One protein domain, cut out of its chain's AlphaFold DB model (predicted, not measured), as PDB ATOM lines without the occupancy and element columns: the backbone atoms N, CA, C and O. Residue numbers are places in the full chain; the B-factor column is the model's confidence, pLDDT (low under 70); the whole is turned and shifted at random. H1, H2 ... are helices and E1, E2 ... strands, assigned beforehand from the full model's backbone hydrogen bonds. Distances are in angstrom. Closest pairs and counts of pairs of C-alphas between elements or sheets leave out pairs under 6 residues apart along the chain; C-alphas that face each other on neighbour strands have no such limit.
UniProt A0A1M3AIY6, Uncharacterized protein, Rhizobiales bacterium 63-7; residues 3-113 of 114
ATOM      1  N   ALA A   3      11.168   4.524  10.876       53.19
ATOM      2  CA  ALA A   3      10.635   3.470  11.733       53.19
ATOM      3  C   ALA A   3      11.715   2.915  12.647       53.19
ATOM      4  O   ALA A   3      12.818   2.577  12.208       53.19
ATOM      5  N   ALA A   4      11.344   2.783  13.915       50.03
ATOM      6  CA  ALA A   4      12.109   2.067  14.910       50.03
ATOM      7  C   ALA A   4      11.340   0.813  15.318       50.03
ATOM      8  O   ALA A   4      10.155   0.853  15.653       50.03
ATOM      9  N   GLU A   5      12.023  -0.323  15.260       44.31
ATOM     10  CA  GLU A   5      11.493  -1.609  15.693       44.31
ATOM     11  C   GLU A   5      11.943  -1.837  17.137       44.31
ATOM     12  O   GLU A   5      13.130  -2.044  17.382       44.31
ATOM     13  N   ILE A   6      11.028  -1.735  18.109       50.50
ATOM     14  CA  ILE A   6      11.359  -1.928  19.529       50.50
ATOM     15  C   ILE A   6      10.328  -2.830  20.227       50.50
ATOM     16  O   ILE A   6       9.156  -2.887  19.872       50.50
ATOM     17  N   ILE A   7      10.849  -3.628  21.162       51.72
ATOM     18  CA  ILE A   7      10.384  -4.946  21.604       51.72
ATOM     19  C   ILE A   7       9.345  -4.909  22.742       51.72
ATOM     20  O   ILE A   7       9.518  -4.217  23.738       51.72
ATOM     21  N   ARG A   8       8.353  -5.804  22.584       53.34
ATOM     22  CA  ARG A   8       7.472  -6.539  23.528       53.34
ATOM     23  C   ARG A   8       7.176  -5.958  24.913       53.34
ATOM     24  O   ARG A   8       7.991  -6.083  25.826       53.34
ATOM     25  N   PHE A   9       5.882  -5.745  25.147       39.81
ATOM     26  CA  PHE A   9       5.245  -6.220  26.373       39.81
ATOM     27  C   PHE A   9       3.748  -6.466  26.156       39.81
ATOM     28  O   PHE A   9       3.114  -5.649  25.504       39.81
ATOM     29  N   GLU A  10       3.215  -7.586  26.671       51.25
ATOM     30  CA  GLU A  10       1.953  -7.596  27.433       51.25
ATOM     31  C   GLU A  10       1.596  -8.979  28.026       51.25
ATOM     32  O   GLU A  10       1.639  -9.996  27.322       51.25
ATOM     33  N   PRO A  11       1.225  -9.044  29.321       41.12
ATOM     34  CA  PRO A  11       0.811 -10.267  29.993       41.12
ATOM     35  C   PRO A  11      -0.697 -10.498  29.806       41.12
ATOM     36  O   PRO A  11      -1.513  -9.701  30.252       41.12
ATOM     37  N   GLY A  12      -1.085 -11.620  29.191       50.84
ATOM     38  CA  GLY A  12      -2.495 -12.045  29.120       50.84
ATOM     39  C   GLY A  12      -2.946 -12.611  27.773       50.84
ATOM     40  O   GLY A  12      -3.907 -13.379  27.721       50.84
ATOM     41  N   LEU A  13      -2.228 -12.324  26.685       53.09
ATOM     42  CA  LEU A  13      -2.461 -12.967  25.389       53.09
ATOM     43  C   LEU A  13      -1.715 -14.306  25.311       53.09
ATOM     44  O   LEU A  13      -0.573 -14.423  25.751       53.09
ATOM     45  N   ARG A  14      -2.331 -15.328  24.690       52.94
ATOM     46  CA  ARG A  14      -1.666 -16.626  24.419       52.94
ATOM     47  C   ARG A  14      -0.378 -16.470  23.591       52.94
ATOM     48  O   ARG A  14       0.457 -17.369  23.617       52.94
ATOM     49  N   GLN A  15      -0.230 -15.359  22.862       58.31
ATOM     50  CA  GLN A  15       0.995 -14.941  22.183       58.31
ATOM     51  C   GLN A  15       1.135 -13.411  22.286       58.31
ATOM     52  O   GLN A  15       0.167 -12.719  21.964       58.31
ATOM     53  N   PRO A  16       2.294 -12.879  22.708       65.81
ATOM     54  CA  PRO A  16       2.523 -11.438  22.768       65.81
ATOM     55  C   PRO A  16       2.437 -10.809  21.370       65.81
ATOM     56  O   PRO A  16       2.886 -11.403  20.385       65.81
ATOM     57  N   VAL A  17       1.855  -9.611  21.291       77.44
ATOM     58  CA  VAL A  17       1.761  -8.827  20.054       77.44
ATOM     59  C   VAL A  17       2.883  -7.798  20.047       77.44
ATOM     60  O   VAL A  17       3.043  -7.030  20.990       77.44
ATOM     61  N   GLU A  18       3.687  -7.813  18.991       81.88
ATOM     62  CA  GLU A  18       4.768  -6.851  18.790       81.88
ATOM     63  C   GLU A  18       4.244  -5.657  17.993       81.88
ATOM     64  O   GLU A  18       3.696  -5.833  16.900       81.88
ATOM     65  N   TRP A  19       4.419  -4.465  18.561       88.00
ATOM     66  CA  TRP A  19       4.075  -3.192  17.941       88.00
ATOM     67  C   TRP A  19       5.340  -2.496  17.444       88.00
ATOM     68  O   TRP A  19       6.318  -2.355  18.171       88.00
ATOM     69  N   THR A  20       5.311  -2.045  16.198       88.25
ATOM     70  CA  THR A  20       6.330  -1.198  15.582       88.25
ATOM     71  C   THR A  20       5.814   0.234  15.551       88.25
ATOM     72  O   THR A  20       4.693   0.467  15.094       88.25
ATOM     73  N   VAL A  21       6.624   1.188  16.009       90.38
ATOM     74  CA  VAL A  21       6.271   2.612  16.015       90.38
ATOM     75  C   VAL A  21       6.826   3.311  14.779       90.38
ATOM     76  O   VAL A  21       7.945   3.046  14.332       90.38
ATOM     77  N   LEU A  22       6.016   4.192  14.204       89.88
ATOM     78  CA  LEU A  22       6.368   5.041  13.077       89.88
ATOM     79  C   LEU A  22       6.458   6.477  13.558       89.88
ATOM     80  O   LEU A  22       5.521   6.997  14.170       89.88
ATOM     81  N   VAL A  23       7.578   7.105  13.232       87.81
ATOM     82  CA  VAL A  23       7.898   8.479  13.598       87.81
ATOM     83  C   VAL A  23       8.131   9.265  12.311       87.81
ATOM     84  O   VAL A  23       8.649   8.743  11.318       87.81
ATOM     85  N   THR A  24       7.710  10.520  12.261       85.62
ATOM     86  CA  THR A  24       8.030  11.386  11.126       85.62
ATOM     87  C   THR A  24       9.534  11.689  11.107       85.62
ATOM     88  O   THR A  24      10.278  11.409  12.042       85.62
ATOM     89  N   ASP A  25      10.025  12.219   9.997       80.00
ATOM     90  CA  ASP A  25      11.387  12.761   9.901       80.00
ATOM     91  C   ASP A  25      11.603  13.999  10.785       80.00
ATOM     92  O   ASP A  25      12.740  14.299  11.135       80.00
ATOM     93  N   GLU A  26      10.521  14.657  11.206       82.19
ATOM     94  CA  GLU A  26      10.530  15.746  12.190       82.19
ATOM     95  C   GLU A  26      10.548  15.229  13.638       82.19
ATOM     96  O   GLU A  26      10.692  16.007  14.577       82.19
ATOM     97  N   GLY A  27      10.471  13.907  13.824       82.94
ATOM     98  CA  GLY A  27      10.501  13.276  15.135       82.94
ATOM     99  C   GLY A  27       9.132  13.137  15.792       82.94
ATOM    100  O   GLY A  27       9.096  12.841  16.972       82.94
ATOM    101  N   GLU A  28       8.021  13.306  15.074       88.19
ATOM    102  CA  GLU A  28       6.669  13.256  15.653       88.19
ATOM    103  C   GLU A  28       6.039  11.852  15.568       88.19
ATOM    104  O   GLU A  28       6.297  11.121  14.603       88.19
ATOM    105  N   PRO A  29       5.179  11.442  16.519       89.56
ATOM    106  CA  PRO A  29       4.452  10.178  16.431       89.56
ATOM    107  C   PRO A  29       3.501  10.163  15.228       89.56
ATOM    108  O   PRO A  29       2.608  10.994  15.123       89.56
ATOM    109  N   GLN A  30       3.646   9.187  14.330       89.19
ATOM    110  CA  GLN A  30       2.797   9.081  13.136       89.19
ATOM    111  C   GLN A  30       1.781   7.939  13.242       89.19
ATOM    112  O   GLN A  30       0.600   8.077  12.913       89.19
ATOM    113  N   ALA A  31       2.249   6.759  13.640       91.00
ATOM    114  CA  ALA A  31       1.416   5.571  13.780       91.00
ATOM    115  C   ALA A  31       2.132   4.506  14.613       91.00
ATOM    116  O   ALA A  31       3.340   4.565  14.819       91.00
ATOM    117  N   ALA A  32       1.398   3.479  15.016       92.12
ATOM    118  CA  ALA A  32       1.964   2.217  15.470       92.12
ATOM    119  C   ALA A  32       1.246   1.062  14.775       92.12
ATOM    120  O   ALA A  32       0.047   1.151  14.506       92.12
ATOM    121  N   PHE A  33       1.953  -0.024  14.474       92.31
ATOM    122  CA  PHE A  33       1.341  -1.191  13.848       92.31
ATOM    123  C   PHE A  33       1.861  -2.513  14.402       92.31
ATOM    124  O   PHE A  33       3.035  -2.661  14.716       92.31
ATOM    125  N   ALA A  34       0.983  -3.508  14.435       91.44
ATOM    126  CA  ALA A  34       1.322  -4.904  14.639       91.44
ATOM    127  C   ALA A  34       1.183  -5.677  13.323       91.44
ATOM    128  O   ALA A  34       0.252  -5.451  12.540       91.44
ATOM    129  N   ARG A  35       2.086  -6.632  13.073       90.94
ATOM    130  CA  ARG A  35       1.999  -7.490  11.879       90.94
ATOM    131  C   ARG A  35       0.783  -8.421  11.942       90.94
ATOM    132  O   ARG A  35       0.529  -9.080  12.959       90.94
ATOM    133  N   GLY A  36       0.104  -8.539  10.801       93.38
ATOM    134  CA  GLY A  36      -1.106  -9.335  10.612       93.38
ATOM    135  C   GLY A  36      -2.394  -8.569  10.921       93.38
ATOM    136  O   GLY A  36      -2.393  -7.567  11.636       93.38
ATOM    137  N   HIS A  37      -3.516  -9.072  10.403       93.31
ATOM    138  CA  HIS A  37      -4.853  -8.641  10.823       93.31
ATOM    139  C   HIS A  37      -5.210  -9.349  12.129       93.31
ATOM    140  O   HIS A  37      -5.631 -10.504  12.144       93.31
ATOM    141  N   ARG A  38      -4.947  -8.666  13.240       89.06
ATOM    142  CA  ARG A  38      -5.240  -9.107  14.600       89.06
ATOM    143  C   ARG A  38      -6.681  -8.755  14.939       89.06
ATOM    144  O   ARG A  38      -7.240  -7.806  14.394       89.06
ATOM    145  N   ASP A  39      -7.280  -9.518  15.842       86.44
ATOM    146  CA  ASP A  39      -8.626  -9.216  16.312       86.44
ATOM    147  C   ASP A  39      -8.631  -7.904  17.114       86.44
ATOM    148  O   ASP A  39      -8.013  -7.802  18.174       86.44
ATOM    149  N   ILE A  40      -9.340  -6.903  16.591       84.50
ATOM    150  CA  ILE A  40      -9.429  -5.563  17.177       84.50
ATOM    151  C   ILE A  40     -10.167  -5.602  18.516       84.50
ATOM    152  O   ILE A  40      -9.792  -4.873  19.431       84.50
ATOM    153  N   ALA A  41     -11.183  -6.460  18.660       83.06
ATOM    154  CA  ALA A  41     -11.939  -6.561  19.908       83.06
ATOM    155  C   ALA A  41     -11.041  -7.032  21.058       83.06
ATOM    156  O   ALA A  41     -11.128  -6.518  22.169       83.06
ATOM    157  N   THR A  42     -10.129  -7.956  20.758       81.44
ATOM    158  CA  THR A  42      -9.128  -8.442  21.709       81.44
ATOM    159  C   THR A  42      -8.088  -7.366  22.055       81.44
ATOM    160  O   THR A  42      -7.657  -7.286  23.201       81.44
ATOM    161  N   LEU A  43      -7.693  -6.529  21.089       81.88
ATOM    162  CA  LEU A  43      -6.646  -5.515  21.271       81.88
ATOM    163  C   LEU A  43      -7.126  -4.215  21.924       81.88
ATOM    164  O   LEU A  43      -6.313  -3.520  22.519       81.88
ATOM    165  N   ARG A  44      -8.413  -3.864  21.828       78.31
ATOM    166  CA  ARG A  44      -8.943  -2.566  22.290       78.31
ATOM    167  C   ARG A  44      -8.576  -2.225  23.740       78.31
ATOM    168  O   ARG A  44      -8.425  -1.058  24.061       78.31
ATOM    169  N   HIS A  45      -8.431  -3.229  24.600       75.25
ATOM    170  CA  HIS A  45      -8.151  -3.033  26.024       75.25
ATOM    171  C   HIS A  45      -6.664  -2.966  26.380       75.25
ATOM    172  O   HIS A  45      -6.349  -2.719  27.536       75.25
ATOM    173  N   THR A  46      -5.774  -3.261  25.432       81.06
ATOM    174  CA  THR A  46      -4.343  -3.449  25.713       81.06
ATOM    175  C   THR A  46      -3.443  -2.725  24.696       81.06
ATOM    176  O   THR A  46      -2.280  -2.435  24.939       81.06
ATOM    177  N   ALA A  47      -3.989  -2.334  23.540       83.19
ATOM    178  CA  ALA A  47      -3.231  -1.647  22.503       83.19
ATOM    179  C   ALA A  47      -2.646  -0.310  22.974       83.19
ATOM    180  O   ALA A  47      -1.519  -0.009  22.604       83.19
ATOM    181  N   GLU A  48      -3.369   0.478  23.772       88.19
ATOM    182  CA  GLU A  48      -2.882   1.782  24.248       88.19
ATOM    183  C   GLU A  48      -1.623   1.632  25.101       88.19
ATOM    184  O   GLU A  48      -0.579   2.173  24.740       88.19
ATOM    185  N   ASP A  49      -1.690   0.818  26.156       86.75
ATOM    186  CA  ASP A  49      -0.556   0.542  27.040       86.75
ATOM    187  C   ASP A  49       0.640  -0.026  26.262       86.75
ATOM    188  O   ASP A  49       1.776   0.431  26.425       86.75
ATOM    189  N   ALA A  50       0.394  -0.980  25.358       84.94
ATOM    190  CA  ALA A  50       1.439  -1.573  24.529       84.94
ATOM    191  C   ALA A  50       2.088  -0.559  23.570       84.94
ATOM    192  O   ALA A  50       3.307  -0.583  23.377       84.94
ATOM    193  N   ILE A  51       1.301   0.331  22.964       87.44
ATOM    194  CA  ILE A  51       1.807   1.349  22.041       87.44
ATOM    195  C   ILE A  51       2.583   2.423  22.804       87.44
ATOM    196  O   ILE A  51       3.691   2.762  22.390       87.44
ATOM    197  N   ILE A  52       2.065   2.907  23.936       89.19
ATOM    198  CA  ILE A  52       2.767   3.861  24.807       89.19
ATOM    199  C   ILE A  52       4.112   3.272  25.244       89.19
ATOM    200  O   ILE A  52       5.140   3.941  25.141       89.19
ATOM    201  N   ALA A  53       4.139   2.001  25.655       86.81
ATOM    202  CA  ALA A  53       5.376   1.308  26.002       86.81
ATOM    203  C   ALA A  53       6.348   1.209  24.811       86.81
ATOM    204  O   ALA A  53       7.552   1.417  24.982       86.81
ATOM    205  N   ALA A  54       5.845   0.938  23.602       85.94
ATOM    206  CA  ALA A  54       6.666   0.877  22.395       85.94
ATOM    207  C   ALA A  54       7.282   2.245  22.043       85.94
ATOM    208  O   ALA A  54       8.469   2.314  21.719       85.94
ATOM    209  N   PHE A  55       6.521   3.337  22.172       87.94
ATOM    210  CA  PHE A  55       7.056   4.691  22.007       87.94
ATOM    211  C   PHE A  55       8.044   5.049  23.115       87.94
ATOM    212  O   PHE A  55       9.103   5.581  22.803       87.94
ATOM    213  N   ALA A  56       7.778   4.694  24.375       88.00
ATOM    214  CA  ALA A  56       8.681   4.959  25.499       88.00
ATOM    215  C   ALA A  56      10.037   4.271  25.336       88.00
ATOM    216  O   ALA A  56      11.072   4.835  25.693       88.00
ATOM    217  N   ALA A  57      10.035   3.066  24.765       85.19
ATOM    218  CA  ALA A  57      11.251   2.327  24.475       85.19
ATOM    219  C   ALA A  57      12.075   2.959  23.333       85.19
ATOM    220  O   ALA A  57      13.286   2.752  23.275       85.19
ATOM    221  N   TYR A  58      11.441   3.749  22.457       83.94
ATOM    222  CA  TYR A  58      12.115   4.549  21.431       83.94
ATOM    223  C   TYR A  58      12.559   5.922  21.953       83.94
ATOM    224  O   TYR A  58      13.714   6.307  21.788       83.94
ATOM    225  N   SER A  59      11.659   6.655  22.607       86.31
ATOM    226  CA  SER A  59      11.907   7.952  23.229       86.31
ATOM    227  C   SER A  59      10.862   8.231  24.309       86.31
ATOM    228  O   SER A  59       9.661   8.243  24.043       86.31
ATOM    229  N   ALA A  60      11.318   8.545  25.524       87.69
ATOM    230  CA  ALA A  60      10.429   8.923  26.623       87.69
ATOM    231  C   ALA A  60       9.600  10.185  26.316       87.69
ATOM    232  O   ALA A  60       8.486  10.309  26.813       87.69
ATOM    233  N   GLN A  61      10.119  11.095  25.483       91.75
ATOM    234  CA  GLN A  61       9.378  12.279  25.046       91.75
ATOM    235  C   GLN A  61       8.184  11.888  24.170       91.75
ATOM    236  O   GLN A  61       7.067  12.305  24.446       91.75
ATOM    237  N   LEU A  62       8.395  10.998  23.195       89.19
ATOM    238  CA  LEU A  62       7.330  10.566  22.284       89.19
ATOM    239  C   LEU A  62       6.255   9.733  22.971       89.19
ATOM    240  O   LEU A  62       5.112   9.730  22.529       89.19
ATOM    241  N   ALA A  63       6.590   9.051  24.066       90.38
ATOM    242  CA  ALA A  63       5.572   8.437  24.909       90.38
ATOM    243  C   ALA A  63       4.639   9.480  25.534       90.38
ATOM    244  O   ALA A  63       3.434   9.253  25.565       90.38
ATOM    245  N   GLY A  64       5.183  10.612  25.996       92.62
ATOM    246  CA  GLY A  64       4.389  11.737  26.492       92.62
ATOM    247  C   GLY A  64       3.465  12.291  25.411       92.62
ATOM    248  O   GLY A  64       2.260  12.370  25.627       92.62
ATOM    249  N   ASP A  65       4.011  12.554  24.224       92.25
ATOM    250  CA  ASP A  65       3.240  13.086  23.095       92.25
ATOM    251  C   ASP A  65       2.101  12.132  22.682       92.25
ATOM    252  O   ASP A  65       0.973  12.557  22.439       92.25
ATOM    253  N   VAL A  66       2.350  10.817  22.652       91.19
ATOM    254  CA  VAL A  66       1.318   9.815  22.329       91.19
ATOM    255  C   VAL A  66       0.237   9.728  23.402       91.19
ATOM    256  O   VAL A  66      -0.930   9.564  23.049       91.19
ATOM    257  N   ILE A  67       0.590   9.853  24.685       92.31
ATOM    258  CA  ILE A  67      -0.400   9.919  25.770       92.31
ATOM    259  C   ILE A  67      -1.323  11.120  25.549       92.31
ATOM    260  O   ILE A  67      -2.539  10.944  25.541       92.31
ATOM    261  N   GLU A  68      -0.768  12.306  25.282       92.44
ATOM    262  CA  GLU A  68      -1.565  13.515  25.034       92.44
ATOM    263  C   GLU A  68      -2.502  13.353  23.824       92.44
ATOM    264  O   GLU A  68      -3.678  13.719  23.892       92.44
ATOM    265  N   ILE A  69      -2.015  12.751  22.732       90.38
ATOM    266  CA  ILE A  69      -2.820  12.491  21.529       90.38
ATOM    267  C   ILE A  69      -3.971  11.518  21.827       90.38
ATOM    268  O   ILE A  69      -5.106  11.754  21.404       90.38
ATOM    269  N   LEU A  70      -3.697  10.423  22.541       88.69
ATOM    270  CA  LEU A  70      -4.703   9.412  22.877       88.69
ATOM    271  C   LEU A  70      -5.756   9.957  23.847       88.69
ATOM    272  O   LEU A  70      -6.949   9.750  23.627       88.69
ATOM    273  N   GLU A  71      -5.343  10.715  24.865       89.56
ATOM    274  CA  GLU A  71      -6.259  11.368  25.805       89.56
ATOM    275  C   GLU A  71      -7.166  12.385  25.100       89.56
ATOM    276  O   GLU A  71      -8.371  12.425  25.361       89.56
ATOM    277  N   ALA A  72      -6.624  13.170  24.162       88.38
ATOM    278  CA  ALA A  72      -7.405  14.117  23.366       88.38
ATOM    279  C   ALA A  72      -8.410  13.419  22.428       88.38
ATOM    280  O   ALA A  72      -9.501  13.943  22.190       88.38
ATOM    281  N   ALA A  73      -8.060  12.240  21.904       83.94
ATOM    282  CA  ALA A  73      -8.927  11.429  21.049       83.94
ATOM    283  C   ALA A  73      -9.982  10.621  21.832       83.94
ATOM    284  O   ALA A  73     -10.987  10.200  21.255       83.94
ATOM    285  N   GLY A  74      -9.773  10.404  23.133       82.69
ATOM    286  CA  GLY A  74     -10.636   9.629  24.027       82.69
ATOM    287  C   GLY A  74     -10.426   8.112  23.961       82.69
ATOM    288  O   GLY A  74     -10.590   7.449  24.981       82.69
ATOM    289  N   GLU A  75     -10.064   7.564  22.798       78.38
ATOM    290  CA  GLU A  75      -9.574   6.187  22.640       78.38
ATOM    291  C   GLU A  75      -8.706   6.029  21.378       78.38
ATOM    292  O   GLU A  75      -8.878   6.740  20.381       78.38
ATOM    293  N   ALA A  76      -7.809   5.040  21.378       81.81
ATOM    294  CA  ALA A  76      -7.054   4.640  20.196       81.81
ATOM    295  C   ALA A  76      -7.964   4.074  19.093       81.81
ATOM    296  O   ALA A  76      -8.624   3.041  19.246       81.81
ATOM    297  N   VAL A  77      -7.911   4.681  17.905       87.38
ATOM    298  CA  VAL A  77      -8.591   4.152  16.717       87.38
ATOM    299  C   VAL A  77      -7.730   3.074  16.060       87.38
ATOM    300  O   VAL A  77      -6.803   3.355  15.297       87.38
ATOM    301  N   ILE A  78      -8.063   1.814  16.343       90.19
ATOM    302  CA  ILE A  78      -7.409   0.637  15.763       90.19
ATOM    303  C   ILE A  78      -8.094   0.254  14.445       90.19
ATOM    304  O   ILE A  78      -9.315   0.120  14.376       90.19
ATOM    305  N   SER A  79      -7.305   0.019  13.398       92.06
ATOM    306  CA  SER A  79      -7.799  -0.331  12.063       92.06
ATOM    307  C   SER A  79      -6.951  -1.408  11.388       92.06
ATOM    308  O   SER A  79      -5.768  -1.576  11.686       92.06
ATOM    309  N   HIS A  80      -7.547  -2.149  10.452       95.38
ATOM    310  CA  HIS A  80      -6.798  -3.033   9.559       95.38
ATOM    311  C   HIS A  80      -6.309  -2.270   8.336       95.38
ATOM    312  O   HIS A  80      -7.030  -1.457   7.758       95.38
ATOM    313  N   GLY A  81      -5.095  -2.587   7.906       94.88
ATOM    314  CA  GLY A  81      -4.488  -1.978   6.737       94.88
ATOM    315  C   GLY A  81      -3.458  -2.877   6.077       94.88
ATOM    316  O   GLY A  81      -3.306  -4.058   6.414       94.88
ATOM    317  N   TRP A  82      -2.757  -2.280   5.120       96.25
ATOM    318  CA  TRP A  82      -1.641  -2.883   4.409       96.25
ATOM    319  C   TRP A  82      -0.477  -1.907   4.408       96.25
ATOM    320  O   TRP A  82      -0.659  -0.710   4.183       96.25
ATOM    321  N   MET A  83       0.717  -2.426   4.656       94.75
ATOM    322  CA  MET A  83       1.951  -1.653   4.643       94.75
ATOM    323  C   MET A  83       2.996  -2.342   3.787       94.75
ATOM    324  O   MET A  83       2.936  -3.550   3.576       94.75
ATOM    325  N   ARG A  84       3.968  -1.575   3.305       93.69
ATOM    326  CA  ARG A  84       5.173  -2.108   2.671       93.69
ATOM    327  C   ARG A  84       6.392  -1.338   3.157       93.69
ATOM    328  O   ARG A  84       6.278  -0.182   3.559       93.69
ATOM    329  N   MET A  85       7.555  -1.975   3.091       90.50
ATOM    330  CA  MET A  85       8.827  -1.278   3.267       90.50
ATOM    331  C   MET A  85       9.050  -0.375   2.047       90.50
ATOM    332  O   MET A  85       9.046  -0.863   0.916       90.50
ATOM    333  N   SER A  86       9.195   0.929   2.270       87.06
ATOM    334  CA  SER A  86       9.465   1.916   1.215       87.06
ATOM    335  C   SER A  86      10.963   2.167   1.025       87.06
ATOM    336  O   SER A  86      11.378   2.614  -0.042       87.06
ATOM    337  N   GLY A  87      11.784   1.822   2.020       85.00
ATOM    338  CA  GLY A  87      13.238   1.927   1.967       85.00
ATOM    339  C   GLY A  87      13.897   1.562   3.295       85.00
ATOM    340  O   GLY A  87      13.222   1.267   4.280       85.00
ATOM    341  N   ALA A  88      15.225   1.590   3.314       86.44
ATOM    342  CA  ALA A  88      16.044   1.506   4.518       86.44
ATOM    343  C   ALA A  88      17.360   2.258   4.277       86.44
ATOM    344  O   ALA A  88      17.869   2.258   3.153       86.44
ATOM    345  N   ASP A  89      17.901   2.878   5.320       80.62
ATOM    346  CA  ASP A  89      19.240   3.467   5.333       80.62
ATOM    347  C   ASP A  89      20.081   2.902   6.491       80.62
ATOM    348  O   ASP A  89      19.739   1.880   7.087       80.62
ATOM    349  N   ALA A  90      21.224   3.529   6.787       76.44
ATOM    350  CA  ALA A  90      22.133   3.068   7.838       76.44
ATOM    351  C   ALA A  90      21.552   3.167   9.264       76.44
ATOM    352  O   ALA A  90      22.099   2.567  10.186       76.44
ATOM    353  N   THR A  91      20.484   3.939   9.451       72.69
ATOM    354  CA  THR A  91      19.923   4.316  10.753       72.69
ATOM    355  C   THR A  91      18.457   3.938  10.932       72.69
ATOM    356  O   THR A  91      18.005   3.821  12.069       72.69
ATOM    357  N   ALA A  92      17.716   3.733   9.844       75.19
ATOM    358  CA  ALA A  92      16.273   3.570   9.886       75.19
ATOM    359  C   ALA A  92      15.741   2.661   8.777       75.19
ATOM    360  O   ALA A  92      16.287   2.571   7.676       75.19
ATOM    361  N   THR A  93      14.602   2.036   9.060       85.12
ATOM    362  CA  THR A  93      13.745   1.426   8.037       85.12
ATOM    363  C   THR A  93      12.538   2.327   7.803       85.12
ATOM    364  O   THR A  93      12.062   2.972   8.727       85.12
ATOM    365  N   PHE A  94      12.034   2.383   6.577       83.19
ATOM    366  CA  PHE A  94      10.935   3.255   6.172       83.19
ATOM    367  C   PHE A  94       9.746   2.376   5.762       83.19
ATOM    368  O   PHE A  94       9.913   1.418   4.999       83.19
ATOM    369  N   PHE A  95       8.545   2.685   6.258       90.81
ATOM    370  CA  PHE A  95       7.330   1.921   5.953       90.81
ATOM    371  C   PHE A  95       6.154   2.822   5.628       90.81
ATOM    372  O   PHE A  95       5.771   3.650   6.443       90.81
ATOM    373  N   GLU A  96       5.487   2.565   4.512       89.81
ATOM    374  CA  GLU A  96       4.309   3.326   4.105       89.81
ATOM    375  C   GLU A  96       3.050   2.457   4.058       89.81
ATOM    376  O   GLU A  96       3.103   1.257   3.763       89.81
ATOM    377  N   PHE A  97       1.899   3.080   4.313       92.25
ATOM    378  CA  PHE A  97       0.602   2.468   4.035       92.25
ATOM    379  C   PHE A  97       0.394   2.344   2.525       92.25
ATOM    380  O   PHE A  97       0.711   3.251   1.759       92.25
ATOM    381  N   CYS A  98      -0.157   1.216   2.090       93.75
ATOM    382  CA  CYS A  98      -0.321   0.909   0.676       93.75
ATOM    383  C   CYS A  98      -1.611   0.124   0.406       93.75
ATOM    384  O   CYS A  98      -2.365  -0.216   1.315       93.75
ATOM    385  N   GLN A  99      -1.882  -0.139  -0.873       95.62
ATOM    386  CA  GLN A  99      -2.949  -1.047  -1.291       95.62
ATOM    387  C   GLN A  99      -2.501  -2.512  -1.123       95.62
ATOM    388  O   GLN A  99      -1.311  -2.794  -1.275       95.62
ATOM    389  N   PRO A 100      -3.426  -3.467  -0.906       96.12
ATOM    390  CA  PRO A 100      -3.097  -4.894  -0.772       96.12
ATOM    391  C   PRO A 100      -2.357  -5.483  -1.979       96.12
ATOM    392  O   PRO A 100      -1.650  -6.476  -1.855       96.12
ATOM    393  N   THR A 101      -2.535  -4.888  -3.158       95.94
ATOM    394  CA  THR A 101      -1.919  -5.327  -4.415       95.94
ATOM    395  C   THR A 101      -0.528  -4.740  -4.652       95.94
ATOM    396  O   THR A 101       0.108  -5.074  -5.651       95.94
ATOM    397  N   ALA A 102      -0.040  -3.856  -3.774       95.62
ATOM    398  CA  ALA A 102       1.290  -3.283  -3.916       95.62
ATOM    399  C   ALA A 102       2.372  -4.357  -3.714       95.62
ATOM    400  O   ALA A 102       2.256  -5.236  -2.859       95.62
ATOM    401  N   ASN A 103       3.456  -4.277  -4.490       94.50
ATOM    402  CA  ASN A 103       4.573  -5.205  -4.331       94.50
ATOM    403  C   ASN A 103       5.173  -5.086  -2.918       94.50
ATOM    404  O   ASN A 103       5.446  -3.975  -2.459       94.50
ATOM    405  N   GLY A 104       5.369  -6.225  -2.250       93.06
ATOM    406  CA  GLY A 104       5.865  -6.286  -0.874       93.06
ATOM    407  C   GLY A 104       4.856  -5.862   0.201       93.06
ATOM    408  O   GLY A 104       5.265  -5.658   1.343       93.06
ATOM    409  N   ALA A 105       3.569  -5.718  -0.138       96.12
ATOM    410  CA  ALA A 105       2.528  -5.417   0.837       96.12
ATOM    411  C   ALA A 105       2.345  -6.561   1.845       96.12
ATOM    412  O   ALA A 105       2.316  -7.740   1.485       96.12
ATOM    413  N   PHE A 106       2.169  -6.204   3.113       96.19
ATOM    414  CA  PHE A 106       1.833  -7.121   4.194       96.19
ATOM    415  C   PHE A 106       0.688  -6.560   5.050       96.19
ATOM    416  O   PHE A 106       0.562  -5.340   5.201       96.19
ATOM    417  N   PRO A 107      -0.168  -7.437   5.607       96.62
ATOM    418  CA  PRO A 107      -1.297  -7.015   6.422       96.62
ATOM    419  C   PRO A 107      -0.822  -6.499   7.781       96.62
ATOM    420  O   PRO A 107       0.089  -7.072   8.388       96.62
ATOM    421  N   VAL A 108      -1.480  -5.455   8.280       95.38
ATOM    422  CA  VAL A 108      -1.207  -4.875   9.598       95.38
ATOM    423  C   VAL A 108      -2.487  -4.511  10.335       95.38
ATOM    424  O   VAL A 108      -3.522  -4.237   9.728       95.38
ATOM    425  N   THR A 109      -2.383  -4.462  11.655       94.62
ATOM    426  CA  THR A 109      -3.347  -3.796  12.533       94.62
ATOM    427  C   THR A 109      -2.664  -2.557  13.078       94.62
ATOM    428  O   THR A 109      -1.588  -2.686  13.654       94.62
ATOM    429  N   ALA A 110      -3.222  -1.376  12.843       92.50
ATOM    430  CA  ALA A 110      -2.537  -0.112  13.074       92.50
ATOM    431  C   ALA A 110      -3.402   0.901  13.823       92.50
ATOM    432  O   ALA A 110      -4.623   0.934  13.657       92.50
ATOM    433  N   VAL A 111      -2.730   1.758  14.586       91.31
ATOM    434  CA  VAL A 111      -3.256   2.996  15.171       91.31
ATOM    435  C   VAL A 111      -2.564   4.159  14.475       91.31
ATOM    436  O   VAL A 111      -1.355   4.114  14.255       91.31
ATOM    437  N   ARG A 112      -3.331   5.177  14.083       86.56
ATOM    438  CA  ARG A 112      -2.815   6.378  13.415       86.56
ATOM    439  C   ARG A 112      -3.036   7.585  14.314       86.56
ATOM    440  O   ARG A 112      -4.153   7.787  14.777       86.56
ATOM    441  N   PHE A 113      -1.985   8.368  14.498       82.31
ATOM    442  CA  PHE A 113      -2.004   9.634  15.217       82.31
ATOM    443  C   PHE A 113      -2.107  10.721  14.138       82.31
ATOM    444  O   PHE A 113      -1.313  10.716  13.196       82.31
TER     445      PHE A 113
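Overview. This is residues 3 to 113 of the 114 residues of an uncharacterized protein of Rhizobiales bacterium 63-7 (UniProt A0A1M3AIY6). One curled sheet is folded back on itself like part of a barrel, so that a leaf of E1 and E2 faces a leaf of E3 and E4 with E5 as the hinge. The helical hairpin H2 and H3 lies on the other side of the leaf E1 E2, away from E3 and E4, with H2 covering E1 and E2. The printed part has 111 residues, with three named helices and five named strands in the order E1 E2 H1 H2 H3 E3 E4 E5. The sheet runs E1 E2 E5 E3 E4, antiparallel throughout, and the class is mixed, helices and strands. The whole is compact, with a radius of gyration of the C-alphas of 13.4 A, and rounded, spanning 33 by 30 by 24 A.

Along the chain. Residues 3 to 18 hold no named element. Find C-alpha 19 at (4.075, -3.192, 17.941); there E1 begins, residues 19 to 23, 13.0 A long. E2 is residues 29 to 35, 18.4 A, and H1 is residues 40 to 43, 5.0 A. H2, residues 47 to 58, runs 16.6 A from C-alpha 47 at (-3.231, -1.647, 22.503), and H3, residues 60 to 73, runs 20.3 A. E3, residues 78 to 88, covers 26.0 A and bends by 70 degrees at residue 81. E4 is residues 93 to 97, 13.8 A, and E5, residues 106 to 112, 17.0 A, ends at C-alpha 112 (-2.815, 6.378, 13.415).

Arrangement. Begin with the strongly twisted sheet at its edge strand E1. The hairpin E1 and E2 has N 20 and O 33 at 2.8 A, within hydrogen-bond range. E2 and E5 have N 34 and O 109 at 2.8 A. Staggered pairing follows: E3 pairs with E5 over residues 78 to 83, with N 79 and O 110 at 2.8 A, and with E4 over residues 83 to 88, with N 86 and O 94 at 2.9 A. E3 and E4 are a hairpin. Across the fold, the closest C-alphas of E1 and E4 are those of Leu 22 and Phe 95, 7.8 A. H2 is on the sheet at a height of 8.8 A, over E1 and E2, and its closest C-alphas to E1 are Phe 55 and Val 21, 6.4 A. H2 and H3 touch at Ala 56 and Ala 63, C-alphas 4.7 A apart, a shallow tilt of 27 degrees, opposite ways. H3 only grazes the sheet with residues 62 to 69, and H1 only grazes it with residues 40 to 43. In H2 and H3 every O i to N i+4 pair is within hydrogen-bond range; H1 is too short for such a pair.

Size, cuts and confidence. The C-alphas farthest apart, those of Ala 41 and Ala 90, are 37.4 A apart. The printed part has no cut and no long link. Mean pLDDT of the printed part is 83.5; look for values under 70 at residues 3 to 16.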